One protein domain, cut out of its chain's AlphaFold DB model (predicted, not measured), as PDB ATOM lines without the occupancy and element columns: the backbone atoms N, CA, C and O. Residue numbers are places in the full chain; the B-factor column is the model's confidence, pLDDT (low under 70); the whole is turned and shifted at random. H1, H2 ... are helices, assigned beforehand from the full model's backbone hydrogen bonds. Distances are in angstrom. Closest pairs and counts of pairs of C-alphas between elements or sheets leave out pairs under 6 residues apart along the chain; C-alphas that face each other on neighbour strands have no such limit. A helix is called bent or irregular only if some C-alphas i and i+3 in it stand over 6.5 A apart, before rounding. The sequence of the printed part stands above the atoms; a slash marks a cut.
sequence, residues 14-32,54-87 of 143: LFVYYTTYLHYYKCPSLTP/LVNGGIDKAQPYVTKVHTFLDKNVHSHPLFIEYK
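AT A GLANCE: This is residues 14 to 32 and 54 to 87 of the 143 residues of an uncharacterized protein of Candida orthopsilosis (strain 90-125) (UniProt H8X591). A long, bent helix, H2, makes the stem of an open, T-like shape, with H1 set crosswise near its H2a end and the short H3 at its H2b end. Contacts between the parts are few, and most of H2, residues 60 to 69 and 71 to 77, sticks out free, as do residues 79 to 86. The printed part has 53 residues with three named helices, H1, H2 and H3 along the chain, and no named strand; its class is all helix. It is extended, with a radius of gyration of the C-alphas of 16.4 A, and elongated, spanning 44 by 27 by 22 A.

HOW THE PARTS SIT: H2, residues 54 to 78, was assigned as one helix by its hydrogen bonds but is bent: C-alphas 61 and 64 are 6.8 A apart. Its arms, H2a at residues 54 to 61 and H2b at residues 64 to 78, stand at a steep tilt of 53 degrees. H1, residues 14 to 29, only just touches H2a, with 3 pairs of C-alphas within 8 A and with its residues 19 to 23 alone; the closest C-alphas, of His 23 and Val 55, are 7.0 A apart. Their lines are about perpendicular, at 89 degrees. H3, residues 81 to 85, is close to H2b but not clearly touching, the closest C-alphas being those of Val 77 and Phe 83, 6.7 A apart. H1 is apart from H2b and from H3. Each O i to N i+4 pair is within hydrogen-bond range in H2a and H3, against 9 of 12 in H1 and 10 of 11 in H2b.

IN THESE COORDINATES: H2a begins at C-alpha 54 (-50.528, -31.579, 42.007), and H2b, 19.7 A long, ends at C-alpha 78 (-43.764, -21.166, 11.329). H1 begins at C-alpha 14 (-35.795, -40.260, 38.634) and is 21.0 A long. It has a kink of 34 degrees near residue 23 and is only just irregular, with C-alphas 24 and 27 6.7 A apart.

THE WHOLE: The C-alphas farthest apart, of Pro 32 and Pro 81, are 46.1 A apart. Residues 33 to 53 are not printed, and C-alphas 32 and 54 are 18.0 A apart across this cut; the link from H2 to H3 is tight. Mean pLDDT of the printed part is 73.4, with residues 26 to 32, 78 and 83 under 70.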
ATOM      1  N   LEU A  14     -34.721 -39.433  38.081       80.50
ATOM      2  CA  LEU A  14     -35.795 -40.260  38.634       80.50
ATOM      3  C   LEU A  14     -37.065 -39.452  38.893       80.50
ATOM      4  O   LEU A  14     -38.152 -39.917  38.573       80.50
ATOM      5  N   PHE A  15     -36.945 -38.236  39.423       81.38
ATOM      6  CA  PHE A  15     -38.093 -37.363  39.649       81.38
ATOM      7  C   PHE A  15     -38.771 -36.963  38.329       81.38
ATOM      8  O   PHE A  15     -39.995 -37.017  38.209       81.38
ATOM      9  N   VAL A  16     -37.992 -36.616  37.302       81.50
ATOM     10  CA  VAL A  16     -38.515 -36.310  35.959       81.50
ATOM     11  C   VAL A  16     -39.154 -37.550  35.322       81.50
ATOM     12  O   VAL A  16     -40.247 -37.476  34.759       81.50
ATOM     13  N   TYR A  17     -38.526 -38.715  35.457       81.38
ATOM     14  CA  TYR A  17     -39.099 -39.980  35.005       81.38
ATOM     15  C   TYR A  17     -40.423 -40.292  35.721       81.38
ATOM     16  O   TYR A  17     -41.407 -40.645  35.081       81.38
ATOM     17  N   TYR A  18     -40.486 -40.098  37.036       75.88
ATOM     18  CA  TYR A  18     -41.679 -40.395  37.824       75.88
ATOM     19  C   TYR A  18     -42.822 -39.409  37.555       75.88
ATOM     20  O   TYR A  18     -43.978 -39.809  37.463       75.88
ATOM     21  N   THR A  19     -42.520 -38.125  37.353       75.81
ATOM     22  CA  THR A  19     -43.536 -37.129  36.965       75.81
ATOM     23  C   THR A  19     -44.079 -37.380  35.558       75.81
ATOM     24  O   THR A  19     -45.282 -37.245  35.346       75.81
ATOM     25  N   THR A  20     -43.237 -37.807  34.610       78.12
ATOM     26  CA  THR A  20     -43.695 -38.218  33.270       78.12
ATOM     27  C   THR A  20     -44.506 -39.512  33.309       78.12
ATOM     28  O   THR A  20     -45.565 -39.566  32.690       78.12
ATOM     29  N   TYR A  21     -44.089 -40.509  34.090       76.94
ATOM     30  CA  TYR A  21     -44.875 -41.713  34.369       76.94
ATOM     31  C   TYR A  21     -46.258 -41.376  34.944       76.94
ATOM     32  O   TYR A  21     -47.280 -41.817  34.416       76.94
ATOM     33  N   LEU A  22     -46.306 -40.530  35.976       72.94
ATOM     34  CA  LEU A  22     -47.561 -40.079  36.568       72.94
ATOM     35  C   LEU A  22     -48.445 -39.398  35.523       72.94
ATOM     36  O   LEU A  22     -49.584 -39.807  35.331       72.94
ATOM     37  N   HIS A  23     -47.914 -38.405  34.811       75.00
ATOM     38  CA  HIS A  23     -48.696 -37.603  33.875       75.00
ATOM     39  C   HIS A  23     -49.207 -38.393  32.660       75.00
ATOM     40  O   HIS A  23     -50.372 -38.253  32.294       75.00
ATOM     41  N   TYR A  24     -48.359 -39.215  32.034       71.81
ATOM     42  CA  TYR A  24     -48.693 -39.909  30.784       71.81
ATOM     43  C   TYR A  24     -49.348 -41.278  30.980       71.81
ATOM     44  O   TYR A  24     -50.022 -41.739  30.061       71.81
ATOM     45  N   TYR A  25     -49.140 -41.937  32.124       70.88
ATOM     46  CA  TYR A  25     -49.605 -43.308  32.355       70.88
ATOM     47  C   TYR A  25     -50.627 -43.399  33.499       70.88
ATOM     48  O   TYR A  25     -51.755 -43.818  33.255       70.88
ATOM     49  N   LYS A  26     -50.295 -42.960  34.723       67.94
ATOM     50  CA  LYS A  26     -51.190 -43.114  35.893       67.94
ATOM     51  C   LYS A  26     -52.378 -42.143  35.918       67.94
ATOM     52  O   LYS A  26     -53.506 -42.549  36.166       67.94
ATOM     53  N   CYS A  27     -52.157 -40.852  35.690       69.88
ATOM     54  CA  CYS A  27     -53.224 -39.851  35.749       69.88
ATOM     55  C   CYS A  27     -54.352 -40.069  34.723       69.88
ATOM     56  O   CYS A  27     -55.510 -39.886  35.106       69.88
ATOM     57  N   PRO A  28     -54.091 -40.487  33.465       63.28
ATOM     58  CA  PRO A  28     -55.169 -40.839  32.543       63.28
ATOM     59  C   PRO A  28     -55.883 -42.147  32.917       63.28
ATOM     60  O   PRO A  28     -57.105 -42.202  32.767       63.28
ATOM     61  N   SER A  29     -55.192 -43.157  33.465       59.56
ATOM     62  CA  SER A  29     -55.839 -44.403  33.922       59.56
ATOM     63  C   SER A  29     -56.696 -44.227  35.187       59.56
ATOM     64  O   SER A  29     -57.596 -45.016  35.449       59.56
ATOM     65  N   LEU A  30     -56.498 -43.141  35.944       59.28
ATOM     66  CA  LEU A  30     -57.318 -42.769  37.106       59.28
ATOM     67  C   LEU A  30     -58.633 -42.040  36.743       59.28
ATOM     68  O   LEU A  30     -59.450 -41.777  37.633       59.28
ATOM     69  N   THR A  31     -58.873 -41.704  35.467       54.38
ATOM     70  CA  THR A  31     -60.128 -41.056  35.025       54.38
ATOM     71  C   THR A  31     -61.305 -42.053  34.961       54.38
ATOM     72  O   THR A  31     -61.125 -43.218  34.612       54.38
ATOM     73  N   PRO A  32     -62.543 -41.668  35.332       50.28
ATOM     74  CA  PRO A  32     -63.466 -42.600  35.987       50.28
ATOM     75  C   PRO A  32     -64.390 -43.418  35.060       50.28
ATOM     76  O   PRO A  32     -65.507 -43.711  35.481       50.28
ATOM     77  N   LEU A  54     -51.709 -32.440  41.929       75.31
ATOM     78  CA  LEU A  54     -50.528 -31.579  42.007       75.31
ATOM     79  C   LEU A  54     -49.854 -31.397  40.638       75.31
ATOM     80  O   LEU A  54     -49.486 -30.278  40.272       75.31
ATOM     81  N   VAL A  55     -49.691 -32.485  39.881       75.56
ATOM     82  CA  VAL A  55     -49.105 -32.458  38.533       75.56
ATOM     83  C   VAL A  55     -49.989 -31.645  37.587       75.56
ATOM     84  O   VAL A  55     -49.485 -30.741  36.923       75.56
ATOM     85  N   ASN A  56     -51.301 -31.895  37.577       74.31
ATOM     86  CA  ASN A  56     -52.250 -31.161  36.739       74.31
ATOM     87  C   ASN A  56     -52.308 -29.673  37.114       74.31
ATOM     88  O   ASN A  56     -52.195 -28.820  36.238       74.31
ATOM     89  N   GLY A  57     -52.345 -29.336  38.406       73.56
ATOM     90  CA  GLY A  57     -52.301 -27.944  38.861       73.56
ATOM     91  C   GLY A  57     -50.981 -27.235  38.530       73.56
ATOM     92  O   GLY A  57     -50.958 -26.020  38.307       73.56
ATOM     93  N   GLY A  58     -49.866 -27.970  38.471       71.56
ATOM     94  CA  GLY A  58     -48.584 -27.462  37.981       71.56
ATOM     95  C   GLY A  58     -48.613 -27.157  36.481       71.56
ATOM     96  O   GLY A  58     -48.119 -26.111  36.053       71.56
ATOM     97  N   ILE A  59     -49.239 -28.035  35.700       74.50
ATOM     98  CA  ILE A  59     -49.420 -27.863  34.255       74.50
ATOM     99  C   ILE A  59     -50.328 -26.672  33.969       74.50
ATOM    100  O   ILE A  59     -49.936 -25.813  33.187       74.50
ATOM    101  N   ASP A  60     -51.456 -26.536  34.662       76.56
ATOM    102  CA  ASP A  60     -52.382 -25.412  34.475       76.56
ATOM    103  C   ASP A  60     -51.710 -24.054  34.730       76.56
ATOM    104  O   ASP A  60     -51.957 -23.073  34.024       76.56
ATOM    105  N   LYS A  61     -50.787 -23.993  35.699       76.69
ATOM    106  CA  LYS A  61     -49.977 -22.793  35.964       76.69
ATOM    107  C   LYS A  61     -48.918 -22.531  34.893       76.69
ATOM    108  O   LYS A  61     -48.591 -21.370  34.639       76.69
ATOM    109  N   ALA A  62     -48.374 -23.575  34.274       74.81
ATOM    110  CA  ALA A  62     -47.385 -23.465  33.201       74.81
ATOM    111  C   ALA A  62     -48.027 -23.195  31.826       74.81
ATOM    112  O   ALA A  62     -47.419 -22.522  30.987       74.81
ATOM    113  N   GLN A  63     -49.266 -23.648  31.623       77.06
ATOM    114  CA  GLN A  63     -50.079 -23.505  30.416       77.06
ATOM    115  C   GLN A  63     -50.013 -22.095  29.797       77.06
ATOM    116  O   GLN A  63     -49.684 -21.987  28.616       77.06
ATOM    117  N   PRO A  64     -50.224 -20.982  30.537       76.88
ATOM    118  CA  PRO A  64     -50.172 -19.645  29.941       76.88
ATOM    119  C   PRO A  64     -48.785 -19.258  29.404       76.88
ATOM    120  O   PRO A  64     -48.693 -18.465  28.464       76.88
ATOM    121  N   TYR A  65     -47.700 -19.794  29.967       76.62
ATOM    122  CA  TYR A  65     -46.340 -19.542  29.478       76.62
ATOM    123  C   TYR A  65     -46.043 -20.362  28.226       76.62
ATOM    124  O   TYR A  65     -45.506 -19.827  27.256       76.62
ATOM    125  N   VAL A  66     -46.460 -21.627  28.223       76.38
ATOM    126  CA  VAL A  66     -46.368 -22.516  27.060       76.38
ATOM    127  C   VAL A  66     -47.133 -21.916  25.877       76.38
ATOM    128  O   VAL A  66     -46.573 -21.777  24.791       76.38
ATOM    129  N   THR A  67     -48.354 -21.424  26.099       76.50
ATOM    130  CA  THR A  67     -49.156 -20.749  25.066       76.50
ATOM    131  C   THR A  67     -48.465 -19.501  24.517       76.50
ATOM    132  O   THR A  67     -48.479 -19.277  23.305       76.50
ATOM    133  N   LYS A  68     -47.812 -18.693  25.365       76.44
ATOM    134  CA  LYS A  68     -47.040 -17.522  24.909       76.44
ATOM    135  C   LYS A  68     -45.870 -17.919  24.010       76.44
ATOM    136  O   LYS A  68     -45.649 -17.266  22.992       76.44
ATOM    137  N   VAL A  69     -45.146 -18.980  24.364       77.81
ATOM    138  CA  VAL A  69     -44.027 -19.490  23.559       77.81
ATOM    139  C   VAL A  69     -44.526 -20.046  22.228       77.81
ATOM    140  O   VAL A  69     -43.974 -19.683  21.193       77.81
ATOM    141  N   HIS A  70     -45.599 -20.840  22.225       75.38
ATOM    142  CA  HIS A  70     -46.200 -21.340  20.985       75.38
ATOM    143  C   HIS A  70     -46.694 -20.209  20.086       75.38
ATOM    144  O   HIS A  70     -46.395 -20.209  18.900       75.38
ATOM    145  N   THR A  71     -47.345 -19.190  20.652       77.06
ATOM    146  CA  THR A  71     -47.800 -18.016  19.886       77.06
ATOM    147  C   THR A  71     -46.619 -17.249  19.275       77.06
ATOM    148  O   THR A  71     -46.707 -16.742  18.157       77.06
ATOM    149  N   PHE A  72     -45.492 -17.162  19.987       78.25
ATOM    150  CA  PHE A  72     -44.270 -16.550  19.467       78.25
ATOM    151  C   PHE A  72     -43.627 -17.388  18.352       78.25
ATOM    152  O   PHE A  72     -43.194 -16.819  17.346       78.25
ATOM    153  N   LEU A  73     -43.576 -18.714  18.517       75.00
ATOM    154  CA  LEU A  73     -43.054 -19.648  17.516       75.00
ATOM    155  C   LEU A  73     -43.904 -19.638  16.244       75.00
ATOM    156  O   LEU A  73     -43.354 -19.491  15.157       75.00
ATOM    157  N   ASP A  74     -45.229 -19.691  16.367       74.56
ATOM    158  CA  ASP A  74     -46.141 -19.611  15.223       74.56
ATOM    159  C   ASP A  74     -45.929 -18.315  14.437       74.56
ATOM    160  O   ASP A  74     -45.815 -18.319  13.209       74.56
ATOM    161  N   LYS A  75     -45.820 -17.189  15.150       73.62
ATOM    162  CA  LYS A  75     -45.725 -15.873  14.519       73.62
ATOM    163  C   LYS A  75     -44.382 -15.611  13.837       73.62
ATOM    164  O   LYS A  75     -44.372 -14.853  12.869       73.62
ATOM    165  N   ASN A  76     -43.278 -16.177  14.327       75.31
ATOM    166  CA  ASN A  76     -41.929 -15.839  13.845       75.31
ATOM    167  C   ASN A  76     -41.186 -16.993  13.164       75.31
ATOM    168  O   ASN A  76     -40.317 -16.738  12.335       75.31
ATOM    169  N   VAL A  77     -41.480 -18.242  13.529       72.44
ATOM    170  CA  VAL A  77     -40.787 -19.432  13.018       72.44
ATOM    171  C   VAL A  77     -41.643 -20.114  11.962       72.44
ATOM    172  O   VAL A  77     -41.181 -20.277  10.837       72.44
ATOM    173  N   HIS A  78     -42.900 -20.439  12.270       69.69
ATOM    174  CA  HIS A  78     -43.764 -21.166  11.329       69.69
ATOM    175  C   HIS A  78     -44.228 -20.309  10.140       69.69
ATOM    176  O   HIS A  78     -44.511 -20.835   9.068       69.69
ATOM    177  N   SER A  79     -44.250 -18.986  10.304       72.56
ATOM    178  CA  SER A  79     -44.530 -18.019   9.236       72.56
ATOM    179  C   SER A  79     -43.310 -17.684   8.367       72.56
ATOM    180  O   SER A  79     -43.448 -16.996   7.354       72.56
ATOM    181  N   HIS A  80     -42.108 -18.126   8.759       76.12
ATOM    182  CA  HIS A  80     -40.884 -17.764   8.058       76.12
ATOM    183  C   HIS A  80     -40.819 -18.484   6.699       76.12
ATOM    184  O   HIS A  80     -41.021 -19.699   6.649       76.12
ATOM    185  N   PRO A  81     -40.469 -17.798   5.593       72.38
ATOM    186  CA  PRO A  81     -40.467 -18.394   4.254       72.38
ATOM    187  C   PRO A  81     -39.584 -19.646   4.154       72.38
ATOM    188  O   PRO A  81     -40.004 -20.633   3.566       72.38
ATOM    189  N   LEU A  82     -38.427 -19.663   4.828       73.44
ATOM    190  CA  LEU A  82     -37.567 -20.855   4.911       73.44
ATOM    191  C   LEU A  82     -38.244 -22.042   5.627       73.44
ATOM    192  O   LEU A  82     -38.029 -23.187   5.253       73.44
ATOM    193  N   PHE A  83     -39.072 -21.807   6.648       69.56
ATOM    194  CA  PHE A  83     -39.746 -22.896   7.365       69.56
ATOM    195  C   PHE A  83     -40.775 -23.605   6.473       69.56
ATOM    196  O   PHE A  83     -40.898 -24.832   6.503       69.56
ATOM    197  N   ILE A  84     -41.457 -22.820   5.636       70.75
ATOM    198  CA  ILE A  84     -42.430 -23.292   4.647       70.75
ATOM    199  C   ILE A  84     -41.711 -23.970   3.473       70.75
ATOM    200  O   ILE A  84     -42.089 -25.069   3.073       70.75
ATOM    201  N   GLU A  85     -40.643 -23.356   2.958       75.12
ATOM    202  CA  GLU A  85     -39.858 -23.863   1.826       75.12
ATOM    203  C   GLU A  85     -39.224 -25.228   2.124       75.12
ATOM    204  O   GLU A  85     -39.294 -26.141   1.301       75.12
ATOM    205  N   TYR A  86     -38.683 -25.412   3.333       74.19
ATOM    206  CA  TYR A  86     -38.079 -26.677   3.755       74.19
ATOM    207  C   TYR A  86     -39.077 -27.690   4.333       74.19
ATOM    208  O   TYR A  86     -38.649 -28.751   4.793       74.19
ATOM    209  N   LYS A  87     -40.391 -27.404   4.313       76.50
ATOM    210  CA  LYS A  87     -41.443 -28.304   4.830       76.50
ATOM    211  C   LYS A  87     -41.128 -28.831   6.236       76.50
ATOM    212  O   LYS A  87     -41.372 -29.997   6.547       76.50
TER     213      LYS A  87